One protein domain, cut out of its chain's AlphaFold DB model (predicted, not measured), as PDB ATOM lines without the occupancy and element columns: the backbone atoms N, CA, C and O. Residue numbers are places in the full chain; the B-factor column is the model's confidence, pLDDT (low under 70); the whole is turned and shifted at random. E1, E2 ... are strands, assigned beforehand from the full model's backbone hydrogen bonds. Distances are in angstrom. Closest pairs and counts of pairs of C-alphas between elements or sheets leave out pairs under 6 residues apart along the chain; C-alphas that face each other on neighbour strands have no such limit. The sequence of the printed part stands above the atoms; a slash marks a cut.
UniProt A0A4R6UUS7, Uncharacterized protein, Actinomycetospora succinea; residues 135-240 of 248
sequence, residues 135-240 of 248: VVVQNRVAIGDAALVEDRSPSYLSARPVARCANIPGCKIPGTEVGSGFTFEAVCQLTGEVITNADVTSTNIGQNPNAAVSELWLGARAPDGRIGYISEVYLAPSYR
ATOM      1  N   VAL A 135      21.598  14.083 -50.147       96.88
ATOM      2  CA  VAL A 135      21.327  15.475 -49.795       96.88
ATOM      3  C   VAL A 135      22.223  15.894 -48.649       96.88
ATOM      4  O   VAL A 135      22.456  15.117 -47.723       96.88
ATOM      5  N   VAL A 136      22.718  17.127 -48.706       98.06
ATOM      6  CA  VAL A 136      23.572  17.696 -47.660       98.06
ATOM      7  C   VAL A 136      22.732  18.579 -46.747       98.06
ATOM      8  O   VAL A 136      22.048  19.496 -47.207       98.06
ATOM      9  N   VAL A 137      22.815  18.325 -45.446       98.56
ATOM     10  CA  VAL A 137      22.197  19.147 -44.406       98.56
ATOM     11  C   VAL A 137      22.923  20.489 -44.312       98.56
ATOM     12  O   VAL A 137      24.150  20.556 -44.282       98.56
ATOM     13  N   GLN A 138      22.152  21.565 -44.223       98.50
ATOM     14  CA  GLN A 138      22.601  22.907 -43.873       98.50
ATOM     15  C   GLN A 138      21.770  23.379 -42.676       98.50
ATOM     16  O   GLN A 138      20.770  24.082 -42.827       98.50
ATOM     17  N   ASN A 139      22.194  22.979 -41.480       98.19
ATOM     18  CA  ASN A 139      21.548  23.294 -40.210       98.19
ATOM     19  C   ASN A 139      21.860  24.739 -39.784       98.19
ATOM     20  O   ASN A 139      22.536  24.986 -38.786       98.19
ATOM     21  N   ARG A 140      21.430  25.712 -40.594       98.44
ATOM     22  CA  ARG A 140      21.717  27.132 -40.379       98.44
ATOM     23  C   ARG A 140      20.462  27.989 -40.379       98.44
ATOM     24  O   ARG A 140      19.602  27.842 -41.248       98.44
ATOM     25  N   VAL A 141      20.432  28.941 -39.455       98.31
ATOM     26  CA  VAL A 141      19.374  29.936 -39.297       98.31
ATOM     27  C   VAL A 141      19.787  31.240 -39.969       98.31
ATOM     28  O   VAL A 141      20.897  31.737 -39.758       98.31
ATOM     29  N   ALA A 142      18.898  31.789 -40.795       98.31
ATOM     30  CA  ALA A 142      19.061  33.116 -41.372       98.31
ATOM     31  C   ALA A 142      18.714  34.173 -40.314       98.31
ATOM     32  O   ALA A 142      17.642  34.121 -39.713       98.31
ATOM     33  N   ILE A 143      19.626  35.114 -40.078       98.00
ATOM     34  CA  ILE A 143      19.513  36.152 -39.048       98.00
ATOM     35  C   ILE A 143      19.866  37.494 -39.682       98.00
ATOM     36  O   ILE A 143      20.842  37.600 -40.426       98.00
ATOM     37  N   GLY A 144      19.114  38.540 -39.360       97.19
ATOM     38  CA  GLY A 144      19.434  39.875 -39.846       97.19
ATOM     39  C   GLY A 144      19.193  40.017 -41.351       97.19
ATOM     40  O   GLY A 144      18.403  39.287 -41.942       97.19
ATOM     41  N   ASP A 145      19.932  40.922 -41.979       95.94
ATOM     42  CA  ASP A 145      19.867  41.242 -43.408       95.94
ATOM     43  C   ASP A 145      20.607  40.252 -44.322       95.94
ATOM     44  O   ASP A 145      20.261  40.135 -45.494       95.94
ATOM     45  N   ALA A 146      21.622  39.542 -43.825       96.25
ATOM     46  CA  ALA A 146      22.395  38.607 -44.645       96.25
ATOM     47  C   ALA A 146      23.035  37.441 -43.879       96.25
ATOM     48  O   ALA A 146      23.551  36.514 -44.510       96.25
ATOM     49  N   ALA A 147      23.043  37.457 -42.543       97.38
ATOM     50  CA  ALA A 147      23.765  36.442 -41.785       97.38
ATOM     51  C   ALA A 147      23.075  35.075 -41.882       97.38
ATOM     52  O   ALA A 147      21.848  34.967 -41.934       97.38
ATOM     53  N   LEU A 148      23.896  34.028 -41.892       97.69
ATOM     54  CA  LEU A 148      23.477  32.634 -41.891       97.69
ATOM     55  C   LEU A 148      24.383  31.877 -40.915       97.69
ATOM     56  O   LEU A 148      25.568  31.677 -41.189       97.69
ATOM     57  N   VAL A 149      23.837  31.497 -39.764       98.00
ATOM     58  CA  VAL A 149      24.604  30.983 -38.619       98.00
ATOM     59  C   VAL A 149      24.177  29.554 -38.313       98.00
ATOM     60  O   VAL A 149      22.999  29.240 -38.417       98.00
ATOM     61  N   GLU A 150      25.122  28.688 -37.945       98.06
ATOM     62  CA  GLU A 150      24.808  27.326 -37.489       98.06
ATOM     63  C   GLU A 150      23.826  27.358 -36.312       98.06
ATOM     64  O   GLU A 150      24.053  28.066 -35.324       98.06
ATOM     65  N   ASP A 151      22.738  26.596 -36.424       97.25
ATOM     66  CA  ASP A 151      21.801  26.417 -35.323       97.25
ATOM     67  C   ASP A 151      22.478  25.611 -34.208       97.25
ATOM     68  O   ASP A 151      23.180  24.627 -34.447       97.25
ATOM     69  N   ARG A 152      22.260  26.024 -32.959       96.19
ATOM     70  CA  ARG A 152      22.740  25.286 -31.784       96.19
ATOM     71  C   ARG A 152      21.955  23.998 -31.568       96.19
ATOM     72  O   ARG A 152      22.467  23.074 -30.941       96.19
ATOM     73  N   SER A 153      20.717  23.952 -32.049       95.31
ATOM     74  CA  SER A 153      19.912  22.738 -32.060       95.31
ATOM     75  C   SER A 153      20.266  21.927 -33.308       95.31
ATOM     76  O   SER A 153      20.274  22.489 -34.402       95.31
ATOM     77  N   PRO A 154      20.559  20.623 -33.188       97.06
ATOM     78  CA  PRO A 154      20.830  19.804 -34.361       97.06
ATOM     79  C   PRO A 154      19.568  19.646 -35.216       97.06
ATOM     80  O   PRO A 154      18.454  19.554 -34.686       97.06
ATOM     81  N   SER A 155      19.753  19.525 -36.528       97.62
ATOM     82  CA  SER A 155      18.728  18.999 -37.434       97.62
ATOM     83  C   SER A 155      18.498  17.513 -37.152       97.62
ATOM     84  O   SER A 155      19.361  16.848 -36.589       97.62
ATOM     85  N   TYR A 156      17.336  16.974 -37.506       98.06
ATOM     86  CA  TYR A 156      16.989  15.569 -37.270       98.06
ATOM     87  C   TYR A 156      15.933  15.091 -38.264       98.06
ATOM     88  O   TYR A 156      15.262  15.907 -38.899       98.06
ATOM     89  N   LEU A 157      15.752  13.774 -38.360       98.56
ATOM     90  CA  LEU A 157      14.632  13.192 -39.091       98.56
ATOM     91  C   LEU A 157      13.383  13.156 -38.205       98.56
ATOM     92  O   LEU A 157      13.414  12.702 -37.055       98.56
ATOM     93  N   SER A 158      12.260  13.618 -38.744       98.56
ATOM     94  CA  SER A 158      10.948  13.520 -38.116       98.56
ATOM     95  C   SER A 158      10.183  12.292 -38.612       98.56
ATOM     96  O   SER A 158      10.255  11.904 -39.767       98.56
ATOM     97  N   ALA A 159       9.385  11.672 -37.754       98.38
ATOM     98  CA  ALA A 159       8.459  10.606 -38.126       98.38
ATOM     99  C   ALA A 159       7.249  11.144 -38.912       98.38
ATOM    100  O   ALA A 159       6.516  10.377 -39.534       98.38
ATOM    101  N   ARG A 160       7.010  12.462 -38.857       98.06
ATOM    102  CA  ARG A 160       5.910  13.162 -39.531       98.06
ATOM    103  C   ARG A 160       6.398  14.508 -40.081       98.06
ATOM    104  O   ARG A 160       7.233  15.141 -39.434       98.06
ATOM    105  N   PRO A 161       5.868  14.981 -41.215       98.12
ATOM    106  CA  PRO A 161       6.297  16.225 -41.853       98.12
ATOM    107  C   PRO A 161       5.624  17.450 -41.211       98.12
ATOM    108  O   PRO A 161       4.833  18.153 -41.836       98.12
ATOM    109  N   VAL A 162       5.880  17.651 -39.918       97.94
ATOM    110  CA  VAL A 162       5.279  18.711 -39.097       97.94
ATOM    111  C   VAL A 162       6.355  19.644 -38.555       97.94
ATOM    112  O   VAL A 162       7.460  19.215 -38.204       97.94
ATOM    113  N   ALA A 163       6.031  20.926 -38.441       94.56
ATOM    114  CA  ALA A 163       6.899  21.901 -37.814       94.56
ATOM    115  C   ALA A 163       7.003  21.624 -36.303       94.56
ATOM    116  O   ALA A 163       6.111  21.056 -35.675       94.56
ATOM    117  N   ARG A 164       8.118  22.038 -35.683       91.69
ATOM    118  CA  ARG A 164       8.346  21.922 -34.223       91.69
ATOM    119  C   ARG A 164       8.235  20.491 -33.671       91.69
ATOM    120  O   ARG A 164       7.922  20.291 -32.497       91.69
ATOM    121  N   CYS A 165       8.557  19.505 -34.502       95.81
ATOM    122  CA  CYS A 165       8.476  18.081 -34.195       95.81
ATOM    123  C   CYS A 165       9.209  17.664 -32.900       95.81
ATOM    124  O   CYS A 165       8.728  16.797 -32.176       95.81
ATOM    125  N   ALA A 166      10.318  18.321 -32.543       93.50
ATOM    126  CA  ALA A 166      11.051  18.075 -31.296       93.50
ATOM    127  C   ALA A 166      10.198  18.199 -30.016       93.50
ATOM    128  O   ALA A 166      10.537  17.584 -29.010       93.50
ATOM    129  N   ASN A 167       9.093  18.951 -30.053       93.75
ATOM    130  CA  ASN A 167       8.209  19.157 -28.900       93.75
ATOM    131  C   ASN A 167       7.044  18.153 -28.834       93.75
ATOM    132  O   ASN A 167       6.248  18.200 -27.899       93.75
ATOM    133  N   ILE A 168       6.915  17.265 -29.824       97.25
ATOM    134  CA  ILE A 168       5.815  16.303 -29.928       97.25
ATOM    135  C   ILE A 168       6.355  14.904 -29.584       97.25
ATOM    136  O   ILE A 168       7.265  14.420 -30.268       97.25
ATOM    137  N   PRO A 169       5.808  14.215 -28.560       96.94
ATOM    138  CA  PRO A 169       6.239  12.867 -28.198       96.94
ATOM    139  C   PRO A 169       6.215  11.903 -29.391       96.94
ATOM    140  O   PRO A 169       5.212  11.792 -30.093       96.94
ATOM    141  N   GLY A 170       7.336  11.218 -29.630       96.06
ATOM    142  CA  GLY A 170       7.482  10.246 -30.720       96.06
ATOM    143  C   GLY A 170       7.584  10.844 -32.126       96.06
ATOM    144  O   GLY A 170       7.679  10.090 -33.089       96.06
ATOM    145  N   CYS A 171       7.577  12.173 -32.274       97.94
ATOM    146  CA  CYS A 171       7.730  12.793 -33.584       97.94
ATOM    147  C   CYS A 171       9.194  12.805 -34.029       97.94
ATOM    148  O   CYS A 171       9.496  12.420 -35.151       97.94
ATOM    149  N   LYS A 172      10.129  13.234 -33.180       97.94
ATOM    150  CA  LYS A 172      11.557  13.195 -33.516       97.94
ATOM    151  C   LYS A 172      12.066  11.751 -33.492       97.94
ATOM    152  O   LYS A 172      11.835  11.052 -32.507       97.94
ATOM    153  N   ILE A 173      12.798  11.327 -34.523       98.19
ATOM    154  CA  ILE A 173      13.442  10.009 -34.570       98.19
ATOM    155  C   ILE A 173      14.781  10.084 -33.808       98.19
ATOM    156  O   ILE A 173      15.697  10.768 -34.272       98.19
ATOM    157  N   PRO A 174      14.943   9.412 -32.650       97.31
ATOM    158  CA  PRO A 174      16.151   9.549 -31.828       97.31
ATOM    159  C   PRO A 174      17.401   8.995 -32.521       97.31
ATOM    160  O   PRO A 174      17.323   7.946 -33.155       97.31
ATOM    161  N   GLY A 175      18.560   9.635 -32.370       96.81
ATOM    162  CA  GLY A 175      19.818   9.204 -32.996       96.81
ATOM    163  C   GLY A 175      19.971   9.636 -34.458       96.81
ATOM    164  O   GLY A 175      20.807   9.086 -35.165       96.81
ATOM    165  N   THR A 176      19.150  10.582 -34.920       98.12
ATOM    166  CA  THR A 176      19.244  11.188 -36.262       98.12
ATOM    167  C   THR A 176      19.687  12.653 -36.211       98.12
ATOM    168  O   THR A 176      19.610  13.359 -37.210       98.12
ATOM    169  N   GLU A 177      20.131  13.115 -35.042       98.06
ATOM    170  CA  GLU A 177      20.615  14.467 -34.789       98.06
ATOM    171  C   GLU A 177      21.935  14.745 -35.511       98.06
ATOM    172  O   GLU A 177      22.934  14.066 -35.278       98.06
ATOM    173  N   VAL A 178      21.950  15.769 -36.363       98.31
ATOM    174  CA  VAL A 178      23.075  16.089 -37.245       98.31
ATOM    175  C   VAL A 178      23.252  17.601 -37.419       98.31
ATOM    176  O   VAL A 178      22.301  18.375 -37.296       98.31
ATOM    177  N   GLY A 179      24.486  18.026 -37.694       98.38
ATOM    178  CA  GLY A 179      24.821  19.408 -38.053       98.38
ATOM    179  C   GLY A 179      24.976  19.602 -39.564       98.38
ATOM    180  O   GLY A 179      24.799  18.666 -40.350       98.38
ATOM    181  N   SER A 180      25.347  20.818 -39.973       98.50
ATOM    182  CA  SER A 180      25.673  21.112 -41.372       98.50
ATOM    183  C   SER A 180      26.778  20.203 -41.928       98.50
ATOM    184  O   SER A 180      27.756  19.898 -41.246       98.50
ATOM    185  N   GLY A 181      26.648  19.813 -43.196       98.06
ATOM    186  CA  GLY A 181      27.593  18.949 -43.911       98.06
ATOM    187  C   GLY A 181      27.286  17.454 -43.813       98.06
ATOM    188  O   GLY A 181      27.819  16.683 -44.608       98.06
ATOM    189  N   PHE A 182      26.411  17.033 -42.894       98.50
ATOM    190  CA  PHE A 182      25.948  15.648 -42.846       98.50
ATOM    191  C   PHE A 182      25.116  15.297 -44.084       98.50
ATOM    192  O   PHE A 182      24.421  16.153 -44.633       98.50
ATOM    193  N   THR A 183      25.156  14.034 -44.503       97.75
ATOM    194  CA  THR A 183      24.448  13.558 -45.693       97.75
ATOM    195  C   THR A 183      23.388  12.516 -45.375       97.75
ATOM    196  O   THR A 183      23.672  11.539 -44.683       97.75
ATOM    197  N   PHE A 184      22.205  12.665 -45.966       97.81
ATOM    198  CA  PHE A 184      21.178  11.622 -46.004       97.81
ATOM    199  C   PHE A 184      20.951  11.133 -47.432       97.81
ATOM    200  O   PHE A 184      21.163  11.878 -48.385       97.81
ATOM    201  N   GLU A 185      20.462   9.908 -47.585       96.88
ATOM    202  CA  GLU A 185      19.903   9.431 -48.853       96.88
ATOM    203  C   GLU A 185      18.435   9.873 -48.937       96.88
ATOM    204  O   GLU A 185      17.615   9.447 -48.122       96.88
ATOM    205  N   ALA A 186      18.084  10.734 -49.891       97.06
ATOM    206  CA  ALA A 186      16.696  11.121 -50.127       97.06
ATOM    207  C   ALA A 186      15.979  10.078 -50.997       97.06
ATOM    208  O   ALA A 186      16.476   9.679 -52.047       97.06
ATOM    209  N   VAL A 187      14.789   9.653 -50.567       96.50
ATOM    210  CA  VAL A 187      14.054   8.524 -51.166       96.50
ATOM    211  C   VAL A 187      12.731   8.933 -51.812       96.50
ATOM    212  O   VAL A 187      12.333   8.355 -52.820       96.50
ATOM    213  N   CYS A 188      12.052   9.938 -51.264       97.00
ATOM    214  CA  CYS A 188      10.773  10.440 -51.767       97.00
ATOM    215  C   CYS A 188      10.554  11.891 -51.303       97.00
ATOM    216  O   CYS A 188      11.330  12.411 -50.501       97.00
ATOM    217  N   GLN A 189       9.513  12.552 -51.799       97.88
ATOM    218  CA  GLN A 189       9.113  13.898 -51.376       97.88
ATOM    219  C   GLN A 189       7.616  13.973 -51.079       97.88
ATOM    220  O   GLN A 189       6.832  13.216 -51.639       97.88
ATOM    221  N   LEU A 190       7.206  14.909 -50.227       98.31
ATOM    222  CA  LEU A 190       5.797  15.185 -49.946       98.31
ATOM    223  C   LEU A 190       5.601  16.622 -49.450       98.31
ATOM    224  O   LEU A 190       6.545  17.261 -48.979       98.31
ATOM    225  N   THR A 191       4.357  17.098 -49.488       98.56
ATOM    226  CA  THR A 191       3.951  18.370 -48.870       98.56
ATOM    227  C   THR A 191       3.510  18.151 -47.420       98.56
ATOM    228  O   THR A 191       2.679  17.286 -47.142       98.56
ATOM    229  N   GLY A 192       4.072  18.929 -46.496       98.19
ATOM    230  CA  GLY A 192       3.802  18.887 -45.058       98.19
ATOM    231  C   GLY A 192       3.487  20.263 -44.476       98.19
ATOM    232  O   GLY A 192       3.030  21.159 -45.180       98.19
ATOM    233  N   GLU A 193       3.734  20.453 -43.180       98.50
ATOM    234  CA  GLU A 193       3.605  21.779 -42.569       98.50
ATOM    235  C   GLU A 193       4.704  22.729 -43.057       98.50
ATOM    236  O   GLU A 193       5.858  22.333 -43.254       98.50
ATOM    237  N   VAL A 194       4.339  24.005 -43.198       98.31
ATOM    238  CA  VAL A 194       5.260  25.081 -43.570       98.31
ATOM    239  C   VAL A 194       6.274  25.313 -42.451       98.31
ATOM    240  O   VAL A 194       5.912  25.472 -41.283       98.31
ATOM    241  N   ILE A 195       7.549  25.407 -42.814       97.44
ATOM    242  CA  ILE A 195       8.635  25.754 -41.898       97.44
ATOM    243  C   ILE A 195       9.594  26.748 -42.551       97.44
ATOM    244  O   ILE A 195       9.671  26.864 -43.774       97.44
ATOM    245  N   THR A 196      10.316  27.495 -41.720       98.00
ATOM    246  CA  THR A 196      11.333  28.450 -42.147       98.00
ATOM    247  C   THR A 196      12.620  28.244 -41.366       98.00
ATOM    248  O   THR A 196      12.575  27.873 -40.194       98.00
ATOM    249  N   ASN A 197      13.761  28.509 -42.002       97.88
ATOM    250  CA  ASN A 197      15.047  28.619 -41.314       97.88
ATOM    251  C   ASN A 197      15.338  30.060 -40.847       97.88
ATOM    252  O   ASN A 197      16.455  30.348 -40.439       97.88
ATOM    253  N   ALA A 198      14.393  30.991 -40.965       98.12
ATOM    254  CA  ALA A 198      14.596  32.386 -40.600       98.12
ATOM    255  C   ALA A 198      14.299  32.641 -39.117       98.12
ATOM    256  O   ALA A 198      13.257  32.228 -38.603       98.12
ATOM    257  N   ASP A 199      15.161  33.410 -38.448       97.62
ATOM    258  CA  ASP A 199      14.783  34.083 -37.208       97.62
ATOM    259  C   ASP A 199      13.898  35.284 -37.551       97.62
ATOM    260  O   ASP A 199      14.367  36.404 -37.776       97.62
ATOM    261  N   VAL A 200      12.589  35.031 -37.586       96.38
ATOM    262  CA  VAL A 200      11.556  36.020 -37.924       96.38
ATOM    263  C   VAL A 200      11.505  37.211 -36.962       96.38
ATOM    264  O   VAL A 200      10.833  38.196 -37.258       96.38
ATOM    265  N   THR A 201      12.191  37.138 -35.817       97.25
ATOM    266  CA  THR A 201      12.280  38.243 -34.853       97.25
ATOM    267  C   THR A 201      13.480  39.157 -35.099       97.25
ATOM    268  O   THR A 201      13.538  40.257 -34.547       97.25
ATOM    269  N   SER A 202      14.425  38.738 -35.946       96.31
ATOM    270  CA  SER A 202      15.624  39.515 -36.255       96.31
ATOM    271  C   SER A 202      15.333  40.695 -37.194       96.31
ATOM    272  O   SER A 202      14.477  40.644 -38.082       96.31
ATOM    273  N   THR A 203      16.049  41.804 -36.992       96.81
ATOM    274  CA  THR A 203      15.896  43.027 -37.794       96.81
ATOM    275  C   THR A 203      16.200  42.760 -39.271       96.81
ATOM    276  O   THR A 203      17.203  42.136 -39.583       96.81
ATOM    277  N   ASN A 204      15.374  43.268 -40.190       96.00
ATOM    278  CA  ASN A 204      15.551  43.131 -41.648       96.00
ATOM    279  C   ASN A 204      15.538  41.694 -42.202       96.00
ATOM    280  O   ASN A 204      15.924  41.488 -43.351       96.00
ATOM    281  N   ILE A 205      15.015  40.710 -41.461       97.38
ATOM    282  CA  ILE A 205      14.957  39.312 -41.922       97.38
ATOM    283  C   ILE A 205      14.245  39.121 -43.269       97.38
ATOM    284  O   ILE A 205      14.628  38.260 -44.056       97.38
ATOM    285  N   GLY A 206      13.257  39.963 -43.589       95.69
ATOM    286  CA  GLY A 206      12.560  39.930 -44.880       95.69
ATOM    287  C   GLY A 206      13.442  40.252 -46.096       95.69
ATOM    288  O   GLY A 206      13.000  40.047 -47.222       95.69
ATOM    289  N   GLN A 207      14.664  40.754 -45.890       96.50
ATOM    290  CA  GLN A 207      15.644  41.032 -46.945       96.50
ATOM    291  C   GLN A 207      16.744  39.966 -47.030       96.50
ATOM    292  O   GLN A 207      17.569  40.025 -47.940       96.50
ATOM    293  N   ASN A 208      16.765  38.995 -46.111       97.88
ATOM    294  CA  ASN A 208      17.842  38.020 -46.036       97.88
ATOM    295  C   ASN A 208      17.763  37.013 -47.189       97.88
ATOM    296  O   ASN A 208      16.829  36.210 -47.225       97.88
ATOM    297  N   PRO A 209      18.751  36.974 -48.105       96.69
ATOM    298  CA  PRO A 209      18.715  36.071 -49.254       96.69
ATOM    299  C   PRO A 209      18.847  34.592 -48.862       96.69
ATOM    300  O   PRO A 209      18.593  33.716 -49.684       96.69
ATOM    301  N   ASN A 210      19.249  34.301 -47.620       96.56
ATOM    302  CA  ASN A 210      19.376  32.943 -47.100       96.56
ATOM    303  C   ASN A 210      18.123  32.463 -46.351       96.56
ATOM    304  O   ASN A 210      18.059  31.286 -45.975       96.56
ATOM    305  N   ALA A 211      17.156  33.353 -46.104       97.75
ATOM    306  CA  ALA A 211      15.878  32.982 -45.521       97.75
ATOM    307  C   ALA A 211      15.073  32.159 -46.530       97.75
ATOM    308  O   ALA A 211      14.895  32.539 -47.685       97.75
ATOM    309  N   ALA A 212      14.581  31.013 -46.080       97.69
ATOM    310  CA  ALA A 212      13.763  30.114 -46.866       97.69
ATOM    311  C   ALA A 212      12.518  29.726 -46.080       97.69
ATOM    312  O   ALA A 212      12.548  29.580 -44.855       97.69
ATOM    313  N   VAL A 213      11.423  29.546 -46.808       98.25
ATOM    314  CA  VAL A 213      10.149  29.047 -46.302       98.25
ATOM    315  C   VAL A 213       9.703  27.960 -47.264       98.25
ATOM    316  O   VAL A 213       9.739  28.178 -48.473       98.25
ATOM    317  N   SER A 214       9.313  26.800 -46.749       98.38
ATOM    318  CA  SER A 214       8.836  25.710 -47.595       98.38
ATOM    319  C   SER A 214       7.860  24.810 -46.853       98.38
ATOM    320  O   SER A 214       7.963  24.619 -45.641       98.38
ATOM    321  N   GLU A 215       6.917  24.255 -47.607       98.44
ATOM    322  CA  GLU A 215       6.060  23.136 -47.209       98.44
ATOM    323  C   GLU A 215       6.600  21.792 -47.715       98.44
ATOM    324  O   GLU A 215       5.980  20.758 -47.482       98.44
ATOM    325  N   LEU A 216       7.736  21.785 -48.420       98.50
ATOM    326  CA  LEU A 216       8.306  20.580 -49.001       98.50
ATOM    327  C   LEU A 216       9.190  19.837 -47.998       98.50
ATOM    328  O   LEU A 216      10.092  20.401 -47.364       98.50
ATOM    329  N   TRP A 217       8.939  18.536 -47.894       98.62
ATOM    330  CA  TRP A 217       9.673  17.608 -47.046       98.62
ATOM    331  C   TRP A 217      10.217  16.463 -47.888       98.62
ATOM    332  O   TRP A 217       9.523  15.925 -48.752       98.62
ATOM    333  N   LEU A 218      11.455  16.066 -47.609       98.19
ATOM    334  CA  LEU A 218      12.057  14.878 -48.199       98.19
ATOM    335  C   LEU A 218      11.948  13.717 -47.221       98.19
ATOM    336  O   LEU A 218      12.353  13.845 -46.065       98.19
ATOM    337  N   GLY A 219      11.448  12.579 -47.696       98.19
ATOM    338  CA  GLY A 219      11.709  11.297 -47.059       98.19
ATOM    339  C   GLY A 219      13.191  10.980 -47.212       98.19
ATOM    340  O   GLY A 219      13.710  10.972 -48.328       98.19
ATOM    341  N   ALA A 220      13.876  10.745 -46.102       97.88
ATOM    342  CA  ALA A 220      15.316  10.568 -46.037       97.88
ATOM    343  C   ALA A 220      15.671   9.350 -45.180       97.88
ATOM    344  O   ALA A 220      15.074   9.120 -44.123       97.88
ATOM    345  N   ARG A 221      16.645   8.564 -45.642       97.94
ATOM    346  CA  ARG A 221      17.159   7.377 -44.959       97.94
ATOM    347  C   ARG A 221      18.428   7.730 -44.185       97.94
ATOM    348  O   ARG A 221      19.390   8.255 -44.748       97.94
ATOM    349  N   ALA A 222      18.420   7.439 -42.889       97.00
ATOM    350  CA  ALA A 222      19.590   7.520 -42.024       97.00
ATOM    351  C   ALA A 222      20.570   6.361 -42.302       97.00
ATOM    352  O   ALA A 222      20.157   5.326 -42.830       97.00
ATOM    353  N   PRO A 223      21.853   6.469 -41.900       95.50
ATOM    354  CA  PRO A 223      22.836   5.394 -42.090       95.50
ATOM    355  C   PRO A 223      22.452   4.055 -41.446       95.50
ATOM    356  O   PRO A 223      22.885   3.002 -41.900       95.50
ATOM    357  N   ASP A 224      21.627   4.085 -40.398       95.19
ATOM    358  CA  ASP A 224      21.097   2.892 -39.729       95.19
ATOM    359  C   ASP A 224      19.868   2.279 -40.432       95.19
ATOM    360  O   ASP A 224      19.269   1.324 -39.936       95.19
ATOM    361  N   GLY A 225      19.482   2.824 -41.587       96.06
ATOM    362  CA  GLY A 225      18.391   2.345 -42.425       96.06
ATOM    363  C   GLY A 225      17.008   2.878 -42.053       96.06
ATOM    364  O   GLY A 225      16.066   2.655 -42.818       96.06
ATOM    365  N   ARG A 226      16.853   3.595 -40.931       97.62
ATOM    366  CA  ARG A 226      15.569   4.215 -40.573       97.62
ATOM    367  C   ARG A 226      15.235   5.343 -41.539       97.62
ATOM    368  O   ARG A 226      16.114   6.082 -41.973       97.62
ATOM    369  N   ILE A 227      13.951   5.487 -41.846       97.75
ATOM    370  CA  ILE A 227      13.441   6.553 -42.708       97.75
ATOM    371  C   ILE A 227      12.637   7.531 -41.856       97.75
ATOM    372  O   ILE A 227      11.837   7.127 -41.012       97.75
ATOM    373  N   GLY A 228      12.847   8.817 -42.106       98.44
ATOM    374  CA  GLY A 228      11.999   9.894 -41.617       98.44
ATOM    375  C   GLY A 228      11.966  11.036 -42.617       98.44
ATOM    376  O   GLY A 228      12.371  10.874 -43.762       98.44
ATOM    377  N   TYR A 229      11.489  12.191 -42.181       98.69
ATOM    378  CA  TYR A 229      11.310  13.367 -43.013       98.69
ATOM    379  C   TYR A 229      12.230  14.492 -42.554       98.69
ATOM    380  O   TYR A 229      12.444  14.693 -41.360       98.69
ATOM    381  N   ILE A 230      12.768  15.242 -43.506       98.50
ATOM    382  CA  ILE A 230      13.516  16.473 -43.254       98.50
ATOM    383  C   ILE A 230      12.989  17.560 -44.182       98.50
ATOM    384  O   ILE A 230      12.766  17.318 -45.369       98.50
ATOM    385  N   SER A 231      12.744  18.753 -43.645       98.44
ATOM    386  CA  SER A 231      12.336  19.876 -44.485       98.44
ATOM    387  C   SER A 231      13.515  20.377 -45.307       98.44
ATOM    388  O   SER A 231      14.631  20.510 -44.798       98.44
ATOM    389  N   GLU A 232      13.257  20.729 -46.565       97.62
ATOM    390  CA  GLU A 232      14.291  21.231 -47.470       97.62
ATOM    391  C   GLU A 232      14.939  22.548 -47.007       97.62
ATOM    392  O   GLU A 232      16.049  22.875 -47.434       97.62
ATOM    393  N   VAL A 233      14.294  23.302 -46.105       98.19
ATOM    394  CA  VAL A 233      14.876  24.541 -45.561       98.19
ATOM    395  C   VAL A 233      16.152  24.270 -44.758       98.19
ATOM    396  O   VAL A 233      17.017  25.142 -44.692       98.19
ATOM    397  N   TYR A 234      16.302  23.053 -44.222       98.12
ATOM    398  CA  TYR A 234      17.503  22.575 -43.529       98.12
ATOM    399  C   TYR A 234      18.460  21.800 -44.442       98.12
ATOM    400  O   TYR A 234      19.414  21.190 -43.965       98.12
ATOM    401  N   LEU A 235      18.236  21.817 -45.757       98.00
ATOM    402  CA  LEU A 235      19.164  21.289 -46.754       98.00
ATOM    403  C   LEU A 235      19.931  22.434 -47.418       98.00
ATOM    404  O   LEU A 235      19.446  23.572 -47.498       98.00
ATOM    405  N   ALA A 236      21.132  22.128 -47.911       97.56
ATOM    406  CA  ALA A 236      21.897  23.074 -48.711       97.56
ATOM    407  C   ALA A 236      21.092  23.483 -49.968       97.56
ATOM    408  O   ALA A 236      20.383  22.644 -50.532       97.56
ATOM    409  N   PRO A 237      21.178  24.751 -50.425       96.38
ATOM    410  CA  PRO A 237      20.293  25.295 -51.458       96.38
ATOM    411  C   PRO A 237      20.199  24.478 -52.752       96.38
ATOM    412  O   PRO A 237      19.129  24.409 -53.346       96.38
ATOM    413  N   SER A 238      21.285  23.821 -53.166       95.38
ATOM    414  CA  SER A 238      21.328  22.968 -54.363       95.38
ATOM    415  C   SER A 238      20.483  21.693 -54.267       95.38
ATOM    416  O   SER A 238      20.259  21.050 -55.286       95.38
ATOM    417  N   TYR A 239      20.030  21.316 -53.067       95.56
ATOM    418  CA  TYR A 239      19.223  20.118 -52.809       95.56
ATOM    419  C   TYR A 239      17.741  20.431 -52.541       95.56
ATOM    420  O   TYR A 239      16.997  19.567 -52.082       95.56
ATOM    421  N   ARG A 240      17.311  21.666 -52.811       95.19
ATOM    422  CA  ARG A 240      15.920  22.115 -52.656       95.19
ATOM    423  C   ARG A 240      15.134  21.948 -53.958       95.19
ATOM    424  O   ARG A 240      15.708  21.716 -55.020       95.19
TER     425      ARG A 240
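AT A GLANCE: This is residues 135 to 240 of the 248 residues of an uncharacterized protein of Actinomycetospora succinea (UniProt A0A4R6UUS7). Little of this domain is regular structure: a strongly twisted three-stranded sheet forms one part, a small hairpin, E1 and E2, lies apart from it, and long loops make up much of the rest. The 106 printed residues include five strands, E1 to E5 in order, and no named helix; it is all strand, with 36 residues in named elements. The sheet, E3 - E4 - E5, is a meander, each strand the antiparallel neighbour of the one before. It is compact, radius of gyration of the C-alphas 13.2 A, spanning 40 by 27 by 25 A.

IN THESE COORDINATES: Find C-alpha 140 at (21.717, 27.132, -40.379), where E1, residues 140 to 143, begins; E2 is residues 147 to 150. E3, residues 183 to 196, covers 20.2 A and bends by 116 degrees at residue 193. E4, residues 213 to 221, covers 22.8 A. E5, residues 227 to 231, ends at (12.336, 19.876, -44.485).

HOW THE PARTS SIT: Look within hydrogen-bond range for N 192 and O 215, 2.8 A, in hairpin E3 and E4, at 150 degrees; N 218 and O 230, 2.9 A, in hairpin E4 and E5; N 141 and O 149, 2.8 A, in E1 and E2.

THE WHOLE: Long links are residues 151 to 182 and 197 to 212. The printed part has no cut, and no printed residue is under 70 in pLDDT.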